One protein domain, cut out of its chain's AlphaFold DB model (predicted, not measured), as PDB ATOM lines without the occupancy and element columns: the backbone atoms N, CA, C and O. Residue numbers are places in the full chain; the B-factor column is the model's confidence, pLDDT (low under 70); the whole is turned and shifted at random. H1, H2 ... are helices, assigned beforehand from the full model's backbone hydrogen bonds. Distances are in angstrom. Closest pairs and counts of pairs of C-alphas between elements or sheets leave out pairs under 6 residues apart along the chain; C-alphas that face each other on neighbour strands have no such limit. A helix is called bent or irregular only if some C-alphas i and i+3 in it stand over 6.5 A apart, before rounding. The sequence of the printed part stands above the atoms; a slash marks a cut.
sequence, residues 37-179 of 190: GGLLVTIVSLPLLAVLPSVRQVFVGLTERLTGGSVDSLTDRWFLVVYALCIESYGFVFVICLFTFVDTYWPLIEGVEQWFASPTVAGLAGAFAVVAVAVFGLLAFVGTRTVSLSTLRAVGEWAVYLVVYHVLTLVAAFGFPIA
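This is residues 37 to 179 of the 190 residues of an uncharacterized protein of Halogranum rubrum (UniProt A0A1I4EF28). Three long helices, H4, H6 and H7, frame a flat, open triangle: H6 and H7 form a hairpin, and H7 runs back to cross H4. H1, H2 and H3 gather on the other side of H7 from H6, while residues 99 to 111, 113 to 120 and 122 to 128 stick out at the corner round H5. The printed part has 143 residues, is all helix with seven named helices, H1 to H7 in order, and no named strand. It is only just loose, close to compact (radius of gyration of the C-alphas 17.9 A), spanning 55 by 44 by 23 A.

Start at H4, residues 77 to 108; its residues 91 to 94 only just touch residues 166 to 169 of the hub H7, residues 149 to 179, with 3 pairs of C-alphas within 8 A, the closest those of Gly 91 and Thr 169 at 6.2 A. H1, residues 37 to 45, touches residues 164 to 176 of H7, closest at C-alphas Gly 37 and Ala 172, 4.8 A, at a steep tilt of 41 degrees, opposite ways. Residues 53 to 55 of H3, residues 53 to 67, touch residues 154 to 161 of H7, closest at C-alphas Ser 54 and Ala 154, 5.6 A, about perpendicular at 76 degrees. In the hairpin, residues 136 to 144 of H6, residues 119 to 144, touch residues 152 to 159 of H7, closest at C-alphas Ala 140 and Leu 152, 6.4 A, at a shallow tilt of 25 degrees. H4 and H6 are apart. Every O i to N i+4 pair is within hydrogen-bond range in H1, H3 and H6, against 26 of 28 in H4 and 26 of 27 in H7; H2, residues 48 to 51, and H5, residues 112 to 115, are too short for one.

Find C-alpha 77 at (74.684, 70.185, -17.274); from there H4 runs 46.6 A, irregular where C-alphas 104 and 107 are 7.0 A apart. H6 runs 34.4 A. H7 runs 43.7 A from C-alpha 149 at (97.526, 93.101, -9.322) to C-alpha 179 at (63.047, 89.278, -35.874), with a kink of 27 degrees near residue 173. H3 spans 20.6 A, H1 12.1 A.

The C-alphas of Gly 69 and Gly 111 are the farthest apart, 55.4 A. The printed part has no cut, and no link is long. Look for pLDDT under 70 at residues 91 to 147, 170 and 173 to 179.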
ATOM      1  N   GLY A  37      65.736  84.577 -25.667       80.12
ATOM      2  CA  GLY A  37      66.740  85.634 -25.685       80.12
ATOM      3  C   GLY A  37      67.860  85.381 -24.679       80.12
ATOM      4  O   GLY A  37      69.029  85.387 -25.058       80.12
ATOM      5  N   GLY A  38      67.532  85.094 -23.421       81.69
ATOM      6  CA  GLY A  38      68.510  84.814 -22.374       81.69
ATOM      7  C   GLY A  38      69.261  83.501 -22.594       81.69
ATOM      8  O   GLY A  38      70.474  83.446 -22.372       81.69
ATOM      9  N   LEU A  39      68.624  82.476 -23.167       86.62
ATOM     10  CA  LEU A  39      69.312  81.253 -23.591       86.62
ATOM     11  C   LEU A  39      70.303  81.509 -24.741       86.62
ATOM     12  O   LEU A  39      71.422  80.995 -24.712       86.62
ATOM     13  N   LEU A  40      69.951  82.353 -25.717       86.00
ATOM     14  CA  LEU A  40      70.882  82.787 -26.763       86.00
ATOM     15  C   LEU A  40      72.058  83.573 -26.177       86.00
ATOM     16  O   LEU A  40      73.204  83.282 -26.518       86.00
ATOM     17  N   VAL A  41      71.795  84.515 -25.265       86.62
ATOM     18  CA  VAL A  41      72.847  85.256 -24.551       86.62
ATOM     19  C   VAL A  41      73.777  84.280 -23.841       86.62
ATOM     20  O   VAL A  41      74.985  84.370 -24.028       86.62
ATOM     21  N   THR A  42      73.219  83.307 -23.117       88.38
ATOM     22  CA  THR A  42      73.962  82.264 -22.398       88.38
ATOM     23  C   THR A  42      74.896  81.496 -23.332       88.38
ATOM     24  O   THR A  42      76.079  81.344 -23.034       88.38
ATOM     25  N   ILE A  43      74.395  81.024 -24.477       89.25
ATOM     26  CA  ILE A  43      75.191  80.250 -25.440       89.25
ATOM     27  C   ILE A  43      76.301  81.115 -26.046       89.25
ATOM     28  O   ILE A  43      77.449  80.677 -26.132       89.25
ATOM     29  N   VAL A  44      75.975  82.343 -26.451       88.38
ATOM     30  CA  VAL A  44      76.918  83.252 -27.120       88.38
ATOM     31  C   VAL A  44      77.977  83.785 -26.152       88.38
ATOM     32  O   VAL A  44      79.115  84.009 -26.561       88.38
ATOM     33  N   SER A  45      77.648  83.959 -24.869       87.81
ATOM     34  CA  SER A  45      78.598  84.414 -23.851       87.81
ATOM     35  C   SER A  45      79.469  83.291 -23.289       87.81
ATOM     36  O   SER A  45      80.506  83.571 -22.690       87.81
ATOM     37  N   LEU A  46      79.099  82.024 -23.489       90.75
ATOM     38  CA  LEU A  46      79.812  80.869 -22.939       90.75
ATOM     39  C   LEU A  46      81.299  80.794 -23.340       90.75
ATOM     40  O   LEU A  46      82.129  80.558 -22.459       90.75
ATOM     41  N   PRO A  47      81.696  81.068 -24.604       89.75
ATOM     42  CA  PRO A  47      83.105  81.114 -24.997       89.75
ATOM     43  C   PRO A  47      83.933  82.151 -24.226       89.75
ATOM     44  O   PRO A  47      85.137  81.960 -24.054       89.75
ATOM     45  N   LEU A  48      83.313  83.219 -23.703       87.75
ATOM     46  CA  LEU A  48      84.018  84.229 -22.905       87.75
ATOM     47  C   LEU A  48      84.573  83.632 -21.608       87.75
ATOM     48  O   LEU A  48      85.636  84.035 -21.145       87.75
ATOM     49  N   LEU A  49      83.911  82.620 -21.046       89.06
ATOM     50  CA  LEU A  49      84.370  81.950 -19.828       89.06
ATOM     51  C   LEU A  49      85.670  81.161 -20.035       89.06
ATOM     52  O   LEU A  49      86.376  80.881 -19.067       89.06
ATOM     53  N   ALA A  50      86.016  80.818 -21.278       86.62
ATOM     54  CA  ALA A  50      87.299  80.192 -21.586       86.62
ATOM     55  C   ALA A  50      88.469  81.187 -21.490       86.62
ATOM     56  O   ALA A  50      89.584  80.785 -21.161       86.62
ATOM     57  N   VAL A  51      88.217  82.477 -21.743       90.12
ATOM     58  CA  VAL A  51      89.241  83.537 -21.738       90.12
ATOM     59  C   VAL A  51      89.217  84.406 -20.474       90.12
ATOM     60  O   VAL A  51      90.176  85.132 -20.226       90.12
ATOM     61  N   LEU A  52      88.170  84.295 -19.647       90.12
ATOM     62  CA  LEU A  52      87.976  85.044 -18.397       90.12
ATOM     63  C   LEU A  52      87.981  84.095 -17.176       90.12
ATOM     64  O   LEU A  52      86.920  83.759 -16.638       90.12
ATOM     65  N   PRO A  53      89.161  83.613 -16.737       88.75
ATOM     66  CA  PRO A  53      89.277  82.577 -15.711       88.75
ATOM     67  C   PRO A  53      88.683  82.973 -14.355       88.75
ATOM     68  O   PRO A  53      88.114  82.113 -13.685       88.75
ATOM     69  N   SER A  54      88.770  84.242 -13.947       88.00
ATOM     70  CA  SER A  54      88.197  84.692 -12.670       88.00
ATOM     71  C   SER A  54      86.667  84.619 -12.666       88.00
ATOM     72  O   SER A  54      86.067  84.189 -11.682       88.00
ATOM     73  N   VAL A  55      86.036  84.961 -13.791       86.50
ATOM     74  CA  VAL A  55      84.584  84.865 -13.979       86.50
ATOM     75  C   VAL A  55      84.160  83.397 -13.975       86.50
ATOM     76  O   VAL A  55      83.246  83.011 -13.246       86.50
ATOM     77  N   ARG A  56      84.880  82.548 -14.723       90.94
ATOM     78  CA  ARG A  56      84.643  81.099 -14.752       90.94
ATOM     79  C   ARG A  56      84.708  80.479 -13.358       90.94
ATOM     80  O   ARG A  56      83.819  79.710 -13.011       90.94
ATOM     81  N   GLN A  57      85.728  80.804 -12.566       90.06
ATOM     82  CA  GLN A  57      85.903  80.247 -11.219       90.06
ATOM     83  C   GLN A  57      84.727  80.561 -10.294       90.06
ATOM     84  O   GLN A  57      84.333  79.708  -9.503       90.06
ATOM     85  N   VAL A  58      84.130  81.749 -10.410       89.00
ATOM     86  CA  VAL A  58      82.948  82.108  -9.616       89.00
ATOM     87  C   VAL A  58      81.742  81.261 -10.010       89.00
ATOM     88  O   VAL A  58      81.069  80.738  -9.126       89.00
ATOM     89  N   PHE A  59      81.489  81.063 -11.307       89.56
ATOM     90  CA  PHE A  59      80.389  80.203 -11.757       89.56
ATOM     91  C   PHE A  59      80.608  78.732 -11.404       89.56
ATOM     92  O   PHE A  59      79.667  78.067 -10.973       89.56
ATOM     93  N   VAL A  60      81.841  78.233 -11.519       91.50
ATOM     94  CA  VAL A  60      82.203  76.883 -11.064       91.50
ATOM     95  C   VAL A  60      81.930  76.762  -9.566       91.50
ATOM     96  O   VAL A  60      81.131  75.925  -9.171       91.50
ATOM     97  N   GLY A  61      82.468  77.667  -8.742       89.12
ATOM     98  CA  GLY A  61      82.271  77.629  -7.291       89.12
ATOM     99  C   GLY A  61      80.812  77.801  -6.855       89.12
ATOM    100  O   GLY A  61      80.386  77.186  -5.881       89.12
ATOM    101  N   LEU A  62      80.015  78.605  -7.567       87.94
ATOM    102  CA  LEU A  62      78.566  78.694  -7.350       87.94
ATOM    103  C   LEU A  62      77.876  77.371  -7.673       87.94
ATOM    104  O   LEU A  62      77.035  76.918  -6.899       87.94
ATOM    105  N   THR A  63      78.251  76.745  -8.786       90.31
ATOM    106  CA  THR A  63      77.684  75.461  -9.196       90.31
ATOM    107  C   THR A  63      78.022  74.381  -8.174       90.31
ATOM    108  O   THR A  63      77.114  73.714  -7.699       90.31
ATOM    109  N   GLU A  64      79.283  74.275  -7.752       92.38
ATOM    110  CA  GLU A  64      79.727  73.304  -6.742       92.38
ATOM    111  C   GLU A  64      79.007  73.483  -5.400       92.38
ATOM    112  O   GLU A  64      78.628  72.506  -4.756       92.38
ATOM    113  N   ARG A  65      78.753  74.732  -4.984       90.44
ATOM    114  CA  ARG A  65      77.976  75.026  -3.767       90.44
ATOM    115  C   ARG A  65      76.516  74.596  -3.875       90.44
ATOM    116  O   ARG A  65      75.939  74.197  -2.869       90.44
ATOM    117  N   LEU A  66      75.915  74.712  -5.058       87.50
ATOM    118  CA  LEU A  66      74.510  74.367  -5.286       87.50
ATOM    119  C   LEU A  66      74.303  72.865  -5.505       87.50
ATOM    120  O   LEU A  66      73.283  72.324  -5.088       87.50
ATOM    121  N   THR A  67      75.252  72.191  -6.153       89.69
ATOM    122  CA  THR A  67      75.151  70.764  -6.486       89.69
ATOM    123  C   THR A  67      75.798  69.855  -5.447       89.69
ATOM    124  O   THR A  67      75.487  68.666  -5.410       89.69
ATOM    125  N   GLY A  68      76.706  70.383  -4.621       87.94
ATOM    126  CA  GLY A  68      77.508  69.606  -3.675       87.94
ATOM    127  C   GLY A  68      78.572  68.718  -4.335       87.94
ATOM    128  O   GLY A  68      79.158  67.881  -3.651       87.94
ATOM    129  N   GLY A  69      78.815  68.867  -5.642       87.19
ATOM    130  CA  GLY A  69      79.786  68.079  -6.407       87.19
ATOM    131  C   GLY A  69      80.752  68.964  -7.190       87.19
ATOM    132  O   GLY A  69      80.406  70.090  -7.532       87.19
ATOM    133  N   SER A  70      81.955  68.453  -7.473       86.12
ATOM    134  CA  SER A  70      82.974  69.165  -8.255       86.12
ATOM    135  C   SER A  70      82.549  69.335  -9.713       86.12
ATOM    136  O   SER A  70      81.974  68.420 -10.308       86.12
ATOM    137  N   VAL A  71      82.864  70.489 -10.302       82.88
ATOM    138  CA  VAL A  71      82.475  70.825 -11.680       82.88
ATOM    139  C   VAL A  71      83.717  71.106 -12.517       82.88
ATOM    140  O   VAL A  71      84.292  72.189 -12.465       82.88
ATOM    141  N   ASP A  72      84.098  70.138 -13.352       75.31
ATOM    142  CA  ASP A  72      85.336  70.227 -14.141       75.31
ATOM    143  C   ASP A  72      85.140  70.803 -15.555       75.31
ATOM    144  O   ASP A  72      86.106  71.221 -16.202       75.31
ATOM    145  N   SER A  73      83.898  70.881 -16.050       80.69
ATOM    146  CA  SER A  73      83.612  71.256 -17.442       80.69
ATOM    147  C   SER A  73      82.621  72.412 -17.583       80.69
ATOM    148  O   SER A  73      81.613  72.480 -16.888       80.69
ATOM    149  N   LEU A  74      82.866  73.270 -18.582       81.44
ATOM    150  CA  LEU A  74      81.911  74.285 -19.055       81.44
ATOM    151  C   LEU A  74      80.685  73.672 -19.750       81.44
ATOM    152  O   LEU A  74      79.688  74.355 -19.959       81.44
ATOM    153  N   THR A  75      80.767  72.397 -20.129       85.31
ATOM    154  CA  THR A  75      79.664  71.634 -20.727       85.31
ATOM    155  C   THR A  75      78.908  70.783 -19.708       85.31
ATOM    156  O   THR A  75      77.993  70.058 -20.093       85.31
ATOM    157  N   ASP A  76      79.277  70.842 -18.422       90.44
ATOM    158  CA  ASP A  76      78.524  70.149 -17.381       90.44
ATOM    159  C   ASP A  76      77.090  70.696 -17.320       90.44
ATOM    160  O   ASP A  76      76.861  71.907 -17.329       90.44
ATOM    161  N   ARG A  77      76.102  69.798 -17.257       90.38
ATOM    162  CA  ARG A  77      74.684  70.185 -17.274       90.38
ATOM    163  C   ARG A  77      74.324  71.133 -16.131       90.38
ATOM    164  O   ARG A  77      73.520  72.037 -16.328       90.38
ATOM    165  N   TRP A  78      74.904  70.943 -14.949       89.75
ATOM    166  CA  TRP A  78      74.616  71.777 -13.793       89.75
ATOM    167  C   TRP A  78      75.292  73.132 -13.912       89.75
ATOM    168  O   TRP A  78      74.679  74.135 -13.556       89.75
ATOM    169  N   PHE A  79      76.496  73.168 -14.485       91.62
ATOM    170  CA  PHE A  79      77.153  74.423 -14.830       91.62
ATOM    171  C   PHE A  79      76.284  75.245 -15.783       91.62
ATOM    172  O   PHE A  79      76.011  76.410 -15.515       91.62
ATOM    173  N   LEU A  80      75.790  74.622 -16.858       91.44
ATOM    174  CA  LEU A  80      74.925  75.278 -17.840       91.44
ATOM    175  C   LEU A  80      73.624  75.791 -17.220       91.44
ATOM    176  O   LEU A  80      73.216  76.909 -17.520       91.44
ATOM    177  N   VAL A  81      72.993  75.010 -16.338       89.31
ATOM    178  CA  VAL A  81      71.758  75.414 -15.646       89.31
ATOM    179  C   VAL A  81      72.005  76.607 -14.727       89.31
ATOM    180  O   VAL A  81      71.279  77.595 -14.806       89.31
ATOM    181  N   VAL A  82      73.028  76.547 -13.871       89.19
ATOM    182  CA  VAL A  82      73.358  77.647 -12.950       89.19
ATOM    183  C   VAL A  82      73.751  78.895 -13.733       89.19
ATOM    184  O   VAL A  82      73.291  79.991 -13.421       89.19
ATOM    185  N   TYR A  83      74.546  78.726 -14.787       89.81
ATOM    186  CA  TYR A  83      74.957  79.816 -15.655       89.81
ATOM    187  C   TYR A  83      73.756  80.477 -16.340       89.81
ATOM    188  O   TYR A  83      73.591  81.688 -16.215       89.81
ATOM    189  N   ALA A  84      72.874  79.695 -16.970       88.19
ATOM    190  CA  ALA A  84      71.657  80.201 -17.601       88.19
ATOM    191  C   ALA A  84      70.753  80.935 -16.598       88.19
ATOM    192  O   ALA A  84      70.294  82.035 -16.880       88.19
ATOM    193  N   LEU A  85      70.550  80.387 -15.395       85.50
ATOM    194  CA  LEU A  85      69.737  81.035 -14.359       85.50
ATOM    195  C   LEU A  85      70.322  82.375 -13.904       85.50
ATOM    196  O   LEU A  85      69.578  83.339 -13.706       85.50
ATOM    197  N   CYS A  86      71.644  82.462 -13.745       83.88
ATOM    198  CA  CYS A  86      72.303  83.725 -13.437       83.88
ATOM    199  C   CYS A  86      72.131  84.733 -14.580       83.88
ATOM    200  O   CYS A  86      71.767  85.876 -14.320       83.88
ATOM    201  N   ILE A  87      72.353  84.307 -15.827       84.56
ATOM    202  CA  ILE A  87      72.173  85.130 -17.029       84.56
ATOM    203  C   ILE A  87      70.739  85.661 -17.124       84.56
ATOM    204  O   ILE A  87      70.551  86.856 -17.320       84.56
ATOM    205  N   GLU A  88      69.730  84.819 -16.935       79.50
ATOM    206  CA  GLU A  88      68.323  85.235 -16.948       79.50
ATOM    207  C   GLU A  88      68.028  86.246 -15.831       79.50
ATOM    208  O   GLU A  88      67.446  87.306 -16.068       79.50
ATOM    209  N   SER A  89      68.501  85.970 -14.611       75.94
ATOM    210  CA  SER A  89      68.265  86.832 -13.447       75.94
ATOM    211  C   SER A  89      68.893  88.218 -13.618       75.94
ATOM    212  O   SER A  89      68.245  89.231 -13.355       75.94
ATOM    213  N   TYR A  90      70.143  88.285 -14.085       70.75
ATOM    214  CA  TYR A  90      70.813  89.558 -14.361       70.75
ATOM    215  C   TYR A  90      70.137  90.323 -15.502       70.75
ATOM    216  O   TYR A  90      70.016  91.547 -15.429       70.75
ATOM    217  N   GLY A  91      69.657  89.613 -16.523       68.00
ATOM    218  CA  GLY A  91      69.071  90.216 -17.713       68.00
ATOM    219  C   GLY A  91      67.732  90.845 -17.374       68.00
ATOM    220  O   GLY A  91      67.465  91.985 -17.748       68.00
ATOM    221  N   PHE A  92      66.941  90.144 -16.564       67.94
ATOM    222  CA  PHE A  92      65.681  90.641 -16.033       67.94
ATOM    223  C   PHE A  92      65.868  91.908 -15.187       67.94
ATOM    224  O   PHE A  92      65.178  92.903 -15.410       67.94
ATOM    225  N   VAL A  93      66.841  91.913 -14.266       66.94
ATOM    226  CA  VAL A  93      67.165  93.103 -13.458       66.94
ATOM    227  C   VAL A  93      67.593  94.269 -14.348       66.94
ATOM    228  O   VAL A  93      67.113  95.386 -14.167       66.94
ATOM    229  N   PHE A  94      68.456  94.023 -15.334       65.00
ATOM    230  CA  PHE A  94      68.905  95.058 -16.260       65.00
ATOM    231  C   PHE A  94      67.748  95.657 -17.072       65.00
ATOM    232  O   PHE A  94      67.637  96.879 -17.167       65.00
ATOM    233  N   VAL A  95      66.858  94.821 -17.610       63.59
ATOM    234  CA  VAL A  95      65.686  95.264 -18.376       63.59
ATOM    235  C   VAL A  95      64.727  96.082 -17.503       63.59
ATOM    236  O   VAL A  95      64.258  97.129 -17.943       63.59
ATOM    237  N   ILE A  96      64.485  95.682 -16.250       65.81
ATOM    238  CA  ILE A  96      63.680  96.473 -15.300       65.81
ATOM    239  C   ILE A  96      64.330  97.829 -15.012       65.81
ATOM    240  O   ILE A  96      63.639  98.850 -15.012       65.81
ATOM    241  N   CYS A  97      65.642  97.857 -14.775       61.41
ATOM    242  CA  CYS A  97      66.376  99.102 -14.562       61.41
ATOM    243  C   CYS A  97      66.283 100.014 -15.790       61.41
ATOM    244  O   CYS A  97      66.057 101.212 -15.639       61.41
ATOM    245  N   LEU A  98      66.400  99.450 -16.995       61.22
ATOM    246  CA  LEU A  98      66.260 100.184 -18.249       61.22
ATOM    247  C   LEU A  98      64.849 100.757 -18.412       61.22
ATOM    248  O   LEU A  98      64.720 101.933 -18.730       61.22
ATOM    249  N   PHE A  99      63.800  99.970 -18.158       62.41
ATOM    250  CA  PHE A  99      62.420 100.457 -18.231       62.41
ATOM    251  C   PHE A  99      62.134 101.534 -17.195       62.41
ATOM    252  O   PHE A  99      61.565 102.557 -17.545       62.41
ATOM    253  N   THR A 100      62.571 101.343 -15.950       62.50
ATOM    254  CA  THR A 100      62.421 102.354 -14.890       62.50
ATOM    255  C   THR A 100      63.148 103.643 -15.265       62.50
ATOM    256  O   THR A 100      62.616 104.733 -15.071       62.50
ATOM    257  N   PHE A 101      64.354 103.531 -15.829       59.56
ATOM    258  CA  PHE A 101      65.114 104.678 -16.312       59.56
ATOM    259  C   PHE A 101      64.380 105.387 -17.453       59.56
ATOM    260  O   PHE A 101      64.196 106.598 -17.398       59.56
ATOM    261  N   VAL A 102      63.927 104.643 -18.463       59.41
ATOM    262  CA  VAL A 102      63.154 105.211 -19.568       59.41
ATOM    263  C   VAL A 102      61.892 105.872 -19.023       59.41
ATOM    264  O   VAL A 102      61.739 107.059 -19.213       59.41
ATOM    265  N   ASP A 103      61.049 105.195 -18.255       61.72
ATOM    266  CA  ASP A 103      59.807 105.768 -17.714       61.72
ATOM    267  C   ASP A 103      60.036 107.033 -16.865       61.72
ATOM    268  O   ASP A 103      59.340 108.033 -17.019       61.72
ATOM    269  N   THR A 104      61.075 107.035 -16.024       63.31
ATOM    270  CA  THR A 104      61.382 108.171 -15.139       63.31
ATOM    271  C   THR A 104      61.942 109.372 -15.901       63.31
ATOM    272  O   THR A 104      61.621 110.517 -15.581       63.31
ATOM    273  N   TYR A 105      62.809 109.137 -16.889       55.00
ATOM    274  CA  TYR A 105      63.559 110.204 -17.553       55.00
ATOM    275  C   TYR A 105      63.016 110.569 -18.938       55.00
ATOM    276  O   TYR A 105      63.281 111.668 -19.410       55.00
ATOM    277  N   TRP A 106      62.212 109.720 -19.576       53.19
ATOM    278  CA  TRP A 106      61.595 109.967 -20.884       53.19
ATOM    279  C   TRP A 106      60.705 111.211 -20.932       53.19
ATOM    280  O   TRP A 106      60.849 111.984 -21.877       53.19
ATOM    281  N   PRO A 107      59.853 111.500 -19.927       55.22
ATOM    282  CA  PRO A 107      59.048 112.722 -19.920       55.22
ATOM    283  C   PRO A 107      59.886 113.992 -19.728       55.22
ATOM    284  O   PRO A 107      59.438 115.081 -20.067       55.22
ATOM    285  N   LEU A 108      61.102 113.863 -19.183       55.12
ATOM    286  CA  LEU A 108      62.060 114.963 -19.023       55.12
ATOM    287  C   LEU A 108      62.877 115.210 -20.304       55.12
ATOM    288  O   LEU A 108      63.635 116.177 -20.374       55.12
ATOM    289  N   ILE A 109      62.728 114.342 -21.307       51.28
ATOM    290  CA  ILE A 109      63.400 114.395 -22.604       51.28
ATOM    291  C   ILE A 109      62.324 114.686 -23.664       51.28
ATOM    292  O   ILE A 109      61.925 113.825 -24.446       51.28
ATOM    293  N   GLU A 110      61.801 115.914 -23.682       43.28
ATOM    294  CA  GLU A 110      60.937 116.377 -24.775       43.28
ATOM    295  C   GLU A 110      61.700 116.293 -26.117       43.28
ATOM    296  O   GLU A 110      62.789 116.852 -26.253       43.28
ATOM    297  N   GLY A 111      61.141 115.603 -27.125       48.97
ATOM    298  CA  GLY A 111      61.690 115.582 -28.497       48.97
ATOM    299  C   GLY A 111      62.364 114.283 -28.967       48.97
ATOM    300  O   GLY A 111      63.223 114.317 -29.848       48.97
ATOM    301  N   VAL A 112      61.964 113.130 -28.427       44.62
ATOM    302  CA  VAL A 112      62.480 111.784 -28.758       44.62
ATOM    303  C   VAL A 112      62.612 111.495 -30.263       44.62
ATOM    304  O   VAL A 112      63.577 110.852 -30.680       44.62
ATOM    305  N   GLU A 113      61.688 111.974 -31.099       45.72
ATOM    306  CA  GLU A 113      61.732 111.714 -32.547       45.72
ATOM    307  C   GLU A 113      62.933 112.380 -33.242       45.72
ATOM    308  O   GLU A 113      63.477 111.829 -34.196       45.72
ATOM    309  N   GLN A 114      63.422 113.513 -32.730       43.31
ATOM    310  CA  GLN A 114      64.669 114.137 -33.197       43.31
ATOM    311  C   GLN A 114      65.915 113.529 -32.536       43.31
ATOM    312  O   GLN A 114      67.032 113.708 -33.018       43.31
ATOM    313  N   TRP A 115      65.734 112.792 -31.441       40.41
ATOM    314  CA  TRP A 115      66.799 112.259 -30.600       40.41
ATOM    315  C   TRP A 115      67.445 111.010 -31.219       40.41
ATOM    316  O   TRP A 115      68.666 110.943 -31.317       40.41
ATOM    317  N   PHE A 116      66.668 110.069 -31.766       42.50
ATOM    318  CA  PHE A 116      67.241 108.916 -32.485       42.50
ATOM    319  C   PHE A 116      67.998 109.297 -33.772       42.50
ATOM    320  O   PHE A 116      68.863 108.545 -34.218       42.50
ATOM    321  N   ALA A 117      67.725 110.476 -34.340       40.84
ATOM    322  CA  ALA A 117      68.466 111.045 -35.468       40.84
ATOM    323  C   ALA A 117      69.666 111.917 -35.037       40.84
ATOM    324  O   ALA A 117      70.448 112.357 -35.881       40.84
ATOM    325  N   SER A 118      69.820 112.185 -33.737       40.31
ATOM    326  CA  SER A 118      70.771 113.158 -33.210       40.31
ATOM    327  C   SER A 118      72.035 112.494 -32.633       40.31
ATOM    328  O   SER A 118      71.941 111.599 -31.784       40.31
ATOM    329  N   PRO A 119      73.248 112.974 -32.986       43.91
ATOM    330  CA  PRO A 119      74.514 112.506 -32.405       43.91
ATOM    331  C   PRO A 119      74.598 112.687 -30.877       43.91
ATOM    332  O   PRO A 119      75.465 112.100 -30.230       43.91
ATOM    333  N   THR A 120      73.683 113.444 -30.268       40.47
ATOM    334  CA  THR A 120      73.608 113.664 -28.820       40.47
ATOM    335  C   THR A 120      73.140 112.423 -28.046       40.47
ATOM    336  O   THR A 120      73.511 112.273 -26.888       40.47
ATOM    337  N   VAL A 121      72.406 111.490 -28.669       40.00
ATOM    338  CA  VAL A 121      71.907 110.254 -28.020       40.00
ATOM    339  C   VAL A 121      72.924 109.131 -28.067       40.00
ATOM    340  O   VAL A 121      73.148 108.465 -27.061       40.00
ATOM    341  N   ALA A 122      73.632 108.994 -29.190       41.41
ATOM    342  CA  ALA A 122      74.879 108.235 -29.227       41.41
ATOM    343  C   ALA A 122      75.895 108.827 -28.231       41.41
ATOM    344  O   ALA A 122      76.622 108.090 -27.573       41.41
ATOM    345  N   GLY A 123      75.882 110.155 -28.061       35.62
ATOM    346  CA  GLY A 123      76.653 110.881 -27.057       35.62
ATOM    347  C   GLY A 123      76.222 110.619 -25.612       35.62
ATOM    348  O   GLY A 123      77.095 110.528 -24.762       35.62
ATOM    349  N   LEU A 124      74.929 110.447 -25.315       40.00
ATOM    350  CA  LEU A 124      74.410 110.181 -23.966       40.00
ATOM    351  C   LEU A 124      74.460 108.700 -23.589       40.00
ATOM    352  O   LEU A 124      74.852 108.389 -22.473       40.00
ATOM    353  N   ALA A 125      74.167 107.782 -24.510       46.00
ATOM    354  CA  ALA A 125      74.455 106.357 -24.331       46.00
ATOM    355  C   ALA A 125      75.973 106.118 -24.248       46.00
ATOM    356  O   ALA A 125      76.439 105.359 -23.401       46.00
ATOM    357  N   GLY A 126      76.752 106.843 -25.057       40.19
ATOM    358  CA  GLY A 126      78.203 106.934 -24.953       40.19
ATOM    359  C   GLY A 126      78.657 107.559 -23.635       40.19
ATOM    360  O   GLY A 126      79.605 107.066 -23.049       40.19
ATOM    361  N   ALA A 127      77.965 108.570 -23.106       39.12
ATOM    362  CA  ALA A 127      78.270 109.185 -21.816       39.12
ATOM    363  C   ALA A 127      77.896 108.270 -20.651       39.12
ATOM    364  O   ALA A 127      78.663 108.191 -19.707       39.12
ATOM    365  N   PHE A 128      76.792 107.525 -20.712       49.88
ATOM    366  CA  PHE A 128      76.468 106.488 -19.731       49.88
ATOM    367  C   PHE A 128      77.471 105.340 -19.791       49.88
ATOM    368  O   PHE A 128      77.914 104.876 -18.746       49.88
ATOM    369  N   ALA A 129      77.904 104.932 -20.986       48.50
ATOM    370  CA  ALA A 129      78.979 103.962 -21.153       48.50
ATOM    371  C   ALA A 129      80.320 104.507 -20.631       48.50
ATOM    372  O   ALA A 129      81.026 103.796 -19.932       48.50
ATOM    373  N   VAL A 130      80.655 105.773 -20.889       43.25
ATOM    374  CA  VAL A 130      81.875 106.441 -20.408       43.25
ATOM    375  C   VAL A 130      81.818 106.688 -18.907       43.25
ATOM    376  O   VAL A 130      82.835 106.526 -18.256       43.25
ATOM    377  N   VAL A 131      80.664 107.021 -18.328       46.31
ATOM    378  CA  VAL A 131      80.469 107.182 -16.881       46.31
ATOM    379  C   VAL A 131      80.504 105.823 -16.202       46.31
ATOM    380  O   VAL A 131      81.166 105.692 -15.184       46.31
ATOM    381  N   ALA A 132      79.894 104.787 -16.776       51.81
ATOM    382  CA  ALA A 132      80.031 103.425 -16.275       51.81
ATOM    383  C   ALA A 132      81.495 102.969 -16.345       51.81
ATOM    384  O   ALA A 132      82.032 102.515 -15.342       51.81
ATOM    385  N   VAL A 133      82.184 103.174 -17.470       51.38
ATOM    386  CA  VAL A 133      83.616 102.866 -17.636       51.38
ATOM    387  C   VAL A 133      84.494 103.735 -16.734       51.38
ATOM    388  O   VAL A 133      85.489 103.241 -16.221       51.38
ATOM    389  N   ALA A 134      84.140 104.993 -16.480       43.66
ATOM    390  CA  ALA A 134      84.871 105.890 -15.591       43.66
ATOM    391  C   ALA A 134      84.620 105.560 -14.121       43.66
ATOM    392  O   ALA A 134      85.546 105.655 -13.335       43.66
ATOM    393  N   VAL A 135      83.420 105.122 -13.736       58.78
ATOM    394  CA  VAL A 135      83.103 104.658 -12.378       58.78
ATOM    395  C   VAL A 135      83.752 103.302 -12.126       58.78
ATOM    396  O   VAL A 135      84.438 103.147 -11.122       58.78
ATOM    397  N   PHE A 136      83.642 102.348 -13.055       54.31
ATOM    398  CA  PHE A 136      84.377 101.081 -12.985       54.31
ATOM    399  C   PHE A 136      85.892 101.296 -13.056       54.31
ATOM    400  O   PHE A 136      86.634 100.635 -12.340       54.31
ATOM    401  N   GLY A 137      86.360 102.248 -13.861       47.28
ATOM    402  CA  GLY A 137      87.765 102.629 -13.994       47.28
ATOM    403  C   GLY A 137      88.306 103.360 -12.766       47.28
ATOM    404  O   GLY A 137      89.441 103.120 -12.371       47.28
ATOM    405  N   LEU A 138      87.495 104.192 -12.111       45.03
ATOM    406  CA  LEU A 138      87.814 104.866 -10.852       45.03
ATOM    407  C   LEU A 138      87.790 103.874  -9.687       45.03
ATOM    408  O   LEU A 138      88.691 103.908  -8.860       45.03
ATOM    409  N   LEU A 139      86.832 102.943  -9.650       55.03
ATOM    410  CA  LEU A 139      86.820 101.822  -8.704       55.03
ATOM    411  C   LEU A 139      88.030 100.908  -8.919       55.03
ATOM    412  O   LEU A 139      88.670 100.502  -7.951       55.03
ATOM    413  N   ALA A 140      88.407 100.651 -10.174       51.09
ATOM    414  CA  ALA A 140      89.625  99.930 -10.509       51.09
ATOM    415  C   ALA A 140      90.876 100.717 -10.094       51.09
ATOM    416  O   ALA A 140      91.762 100.116  -9.513       51.09
ATOM    417  N   PHE A 141      90.952 102.036 -10.310       51.41
ATOM    418  CA  PHE A 141      92.090 102.902  -9.952       51.41
ATOM    419  C   PHE A 141      92.252 103.120  -8.439       51.41
ATOM    420  O   PHE A 141      93.357 103.065  -7.905       51.41
ATOM    421  N   VAL A 142      91.156 103.333  -7.714       53.28
ATOM    422  CA  VAL A 142      91.156 103.353  -6.244       53.28
ATOM    423  C   VAL A 142      91.513 101.959  -5.715       53.28
ATOM    424  O   VAL A 142      92.288 101.836  -4.762       53.28
ATOM    425  N   GLY A 143      91.062 100.912  -6.414       54.84
ATOM    426  CA  GLY A 143      91.516  99.541  -6.230       54.84
ATOM    427  C   GLY A 143      93.011  99.353  -6.519       54.84
ATOM    428  O   GLY A 143      93.692  98.689  -5.753       54.84
ATOM    429  N   THR A 144      93.603  99.968  -7.548       52.22
ATOM    430  CA  THR A 144      95.016  99.707  -7.906       52.22
ATOM    431  C   THR A 144      95.987 100.224  -6.855       52.22
ATOM    432  O   THR A 144      97.089  99.702  -6.707       52.22
ATOM    433  N   ARG A 145      95.571 101.250  -6.111       52.62
ATOM    434  CA  ARG A 145      96.339 101.863  -5.024       52.62
ATOM    435  C   ARG A 145      96.292 101.058  -3.723       52.62
ATOM    436  O   ARG A 145      97.121 101.303  -2.853       52.62
ATOM    437  N   THR A 146      95.337 100.140  -3.570       60.59
ATOM    438  CA  THR A 146      95.073  99.420  -2.309       60.59
ATOM    439  C   THR A 146      95.011  97.900  -2.461       60.59
ATOM    440  O   THR A 146      95.059  97.180  -1.467       60.59
ATOM    441  N   VAL A 147      94.939  97.395  -3.691       60.84
ATOM    442  CA  VAL A 147      94.577  96.014  -3.999       60.84
ATOM    443  C   VAL A 147      95.615  95.389  -4.936       60.84
ATOM    444  O   VAL A 147      96.186  96.045  -5.805       60.84
ATOM    445  N   SER A 148      95.890  94.098  -4.745       76.31
ATOM    446  CA  SER A 148      96.867  93.340  -5.530       76.31
ATOM    447  C   SER A 148      96.571  93.361  -7.039       76.31
ATOM    448  O   SER A 148      95.415  93.371  -7.469       76.31
ATOM    449  N   LEU A 149      97.625  93.245  -7.858       73.88
ATOM    450  CA  LEU A 149      97.526  93.101  -9.322       73.88
ATOM    451  C   LEU A 149      96.584  91.963  -9.758       73.88
ATOM    452  O   LEU A 149      95.911  92.074 -10.780       73.88
ATOM    453  N   SER A 150      96.489  90.889  -8.966       77.62
ATOM    454  CA  SER A 150      95.552  89.785  -9.208       77.62
ATOM    455  C   SER A 150      94.086  90.214  -9.112       77.62
ATOM    456  O   SER A 150      93.265  89.774  -9.913       77.62
ATOM    457  N   THR A 151      93.758  91.106  -8.180       75.19
ATOM    458  CA  THR A 151      92.384  91.580  -7.993       75.19
ATOM    459  C   THR A 151      91.990  92.568  -9.080       75.19
ATOM    460  O   THR A 151      90.875  92.515  -9.582       75.19
ATOM    461  N   LEU A 152      92.917  93.420  -9.520       74.06
ATOM    462  CA  LEU A 152      92.690  94.317 -10.653       74.06
ATOM    463  C   LEU A 152      92.414  93.571 -11.949       74.06
ATOM    464  O   LEU A 152      91.518  93.946 -12.701       74.06
ATOM    465  N   ARG A 153      93.167  92.496 -12.193       82.31
ATOM    466  CA  ARG A 153      92.910  91.609 -13.322       82.31
ATOM    467  C   ARG A 153      91.510  91.006 -13.230       82.31
ATOM    468  O   ARG A 153      90.790  91.045 -14.219       82.31
ATOM    469  N   ALA A 154      91.117  90.504 -12.059       76.38
ATOM    470  CA  ALA A 154      89.773  89.967 -11.860       76.38
ATOM    471  C   ALA A 154      88.695  91.031 -12.129       76.38
ATOM    472  O   ALA A 154      87.761  90.771 -12.876       76.38
ATOM    473  N   VAL A 155      88.854  92.254 -11.611       76.38
ATOM    474  CA  VAL A 155      87.935  93.373 -11.887       76.38
ATOM    475  C   VAL A 155      87.857  93.676 -13.387       76.38
ATOM    476  O   VAL A 155      86.763  93.863 -13.909       76.38
ATOM    477  N   GLY A 156      88.991  93.683 -14.092       73.56
ATOM    478  CA  GLY A 156      89.033  93.873 -15.542       73.56
ATOM    479  C   GLY A 156      88.311  92.764 -16.312       73.56
ATOM    480  O   GLY A 156      87.513  93.054 -17.200       73.56
ATOM    481  N   GLU A 157      88.532  91.501 -15.941       83.94
ATOM    482  CA  GLU A 157      87.834  90.351 -16.530       83.94
ATOM    483  C   GLU A 157      86.314  90.441 -16.300       83.94
ATOM    484  O   GLU A 157      85.537  90.239 -17.233       83.94
ATOM    485  N   TRP A 158      85.883  90.832 -15.097       82.00
ATOM    486  CA  TRP A 158      84.472  91.062 -14.776       82.00
ATOM    487  C   TRP A 158      83.867  92.238 -15.542       82.00
ATOM    488  O   TRP A 158      82.750  92.123 -16.038       82.00
ATOM    489  N   ALA A 159      84.589  93.350 -15.686       76.06
ATOM    490  CA  ALA A 159      84.115  94.499 -16.448       76.06
ATOM    491  C   ALA A 159      83.893  94.136 -17.925       76.06
ATOM    492  O   ALA A 159      82.833  94.432 -18.474       76.06
ATOM    493  N   VAL A 160      84.847  93.435 -18.550       80.25
ATOM    494  CA  VAL A 160      84.703  92.953 -19.935       80.25
ATOM    495  C   VAL A 160      83.518  91.997 -20.052       80.25
ATOM    496  O   VAL A 160      82.690  92.167 -20.946       80.25
ATOM    497  N   TYR A 161      83.406  91.028 -19.138       82.06
ATOM    498  CA  TYR A 161      82.294  90.082 -19.127       82.06
ATOM    499  C   TYR A 161      80.942  90.793 -19.054       82.06
ATOM    500  O   TYR A 161      80.075  90.545 -19.891       82.06
ATOM    501  N   LEU A 162      80.783  91.713 -18.099       78.62
ATOM    502  CA  LEU A 162      79.546  92.461 -17.905       78.62
ATOM    503  C   LEU A 162      79.217  93.314 -19.130       78.62
ATOM    504  O   LEU A 162      78.078  93.275 -19.578       78.62
ATOM    505  N   VAL A 163      80.175  94.038 -19.715       79.69
ATOM    506  CA  VAL A 163      79.915  94.859 -20.912       79.69
ATOM    507  C   VAL A 163      79.401  94.002 -22.069       79.69
ATOM    508  O   VAL A 163      78.358  94.318 -22.644       79.69
ATOM    509  N   VAL A 164      80.086  92.902 -22.393       80.25
ATOM    510  CA  VAL A 164      79.666  92.020 -23.494       80.25
ATOM    511  C   VAL A 164      78.297  91.408 -23.202       80.25
ATOM    512  O   VAL A 164      77.420  91.409 -24.062       80.25
ATOM    513  N   TYR A 165      78.088  90.950 -21.971       79.94
ATOM    514  CA  TYR A 165      76.817  90.407 -21.513       79.94
ATOM    515  C   TYR A 165      75.648  91.400 -21.664       79.94
ATOM    516  O   TYR A 165      74.594  91.037 -22.187       79.94
ATOM    517  N   HIS A 166      75.830  92.664 -21.270       73.44
ATOM    518  CA  HIS A 166      74.797  93.697 -21.396       73.44
ATOM    519  C   HIS A 166      74.477  94.008 -22.861       73.44
ATOM    520  O   HIS A 166      73.307  94.130 -23.218       73.44
ATOM    521  N   VAL A 167      75.496  94.082 -23.726       74.19
ATOM    522  CA  VAL A 167      75.297  94.276 -25.171       74.19
ATOM    523  C   VAL A 167      74.492  93.120 -25.765       74.19
ATOM    524  O   VAL A 167      73.515  93.361 -26.468       74.19
ATOM    525  N   LEU A 168      74.850  91.873 -25.448       78.75
ATOM    526  CA  LEU A 168      74.105  90.698 -25.906       78.75
ATOM    527  C   LEU A 168      72.662  90.703 -25.391       78.75
ATOM    528  O   LEU A 168      71.745  90.403 -26.148       78.75
ATOM    529  N   THR A 169      72.453  91.099 -24.135       75.94
ATOM    530  CA  THR A 169      71.121  91.198 -23.522       75.94
ATOM    531  C   THR A 169      70.266  92.266 -24.200       75.94
ATOM    532  O   THR A 169      69.102  92.010 -24.487       75.94
ATOM    533  N   LEU A 170      70.829  93.432 -24.534       69.88
ATOM    534  CA  LEU A 170      70.139  94.465 -25.318       69.88
ATOM    535  C   LEU A 170      69.774  93.953 -26.715       69.88
ATOM    536  O   LEU A 170      68.634  94.097 -27.155       69.88
ATOM    537  N   VAL A 171      70.725  93.324 -27.408       72.50
ATOM    538  CA  VAL A 171      70.484  92.749 -28.738       72.50
ATOM    539  C   VAL A 171      69.395  91.677 -28.676       72.50
ATOM    540  O   VAL A 171      68.532  91.653 -29.546       72.50
ATOM    541  N   ALA A 172      69.379  90.831 -27.648       75.12
ATOM    542  CA  ALA A 172      68.325  89.842 -27.454       75.12
ATOM    543  C   ALA A 172      66.973  90.504 -27.137       75.12
ATOM    544  O   ALA A 172      65.976  90.183 -27.775       75.12
ATOM    545  N   ALA A 173      66.939  91.471 -26.217       66.75
ATOM    546  CA  ALA A 173      65.712  92.132 -25.776       66.75
ATOM    547  C   ALA A 173      65.021  92.938 -26.887       66.75
ATOM    548  O   ALA A 173      63.795  92.991 -26.916       66.75
ATOM    549  N   PHE A 174      65.780  93.546 -27.805       68.88
ATOM    550  CA  PHE A 174      65.225  94.361 -28.892       68.88
ATOM    551  C   PHE A 174      65.249  93.656 -30.250       68.88
ATOM    552  O   PHE A 174      64.274  93.705 -30.997       68.88
ATOM    553  N   GLY A 175      66.342  92.969 -30.579       65.25
ATOM    554  CA  GLY A 175      66.521  92.302 -31.866       65.25
ATOM    555  C   GLY A 175      65.646  91.061 -32.030       65.25
ATOM    556  O   GLY A 175      65.112  90.846 -33.118       65.25
ATOM    557  N   PHE A 176      65.443  90.268 -30.970       67.19
ATOM    558  CA  PHE A 176      64.619  89.058 -31.060       67.19
ATOM    559  C   PHE A 176      63.132  89.368 -31.311       67.19
ATOM    560  O   PHE A 176      62.581  88.787 -32.246       67.19
ATOM    561  N   PRO A 177      62.475  90.314 -30.601       64.69
ATOM    562  CA  PRO A 177      61.112  90.723 -30.943       64.69
ATOM    563  C   PRO A 177      60.972  91.246 -32.375       64.69
ATOM    564  O   PRO A 177      60.020  90.886 -33.061       64.69
ATOM    565  N   ILE A 178      61.931  92.050 -32.851       68.31
ATOM    566  CA  ILE A 178      61.929  92.565 -34.229       68.31
ATOM    567  C   ILE A 178      62.000  91.406 -35.233       68.31
ATOM    568  O   ILE A 178      61.195  91.337 -36.162       68.31
ATOM    569  N   ALA A 179      62.918  90.459 -35.025       68.69
ATOM    570  CA  ALA A 179      63.047  89.278 -35.874       68.69
ATOM    571  C   ALA A 179      61.779  88.406 -35.854       68.69
ATOM    572  O   ALA A 179      61.351  87.925 -36.901       68.69
TER     573      ALA A 179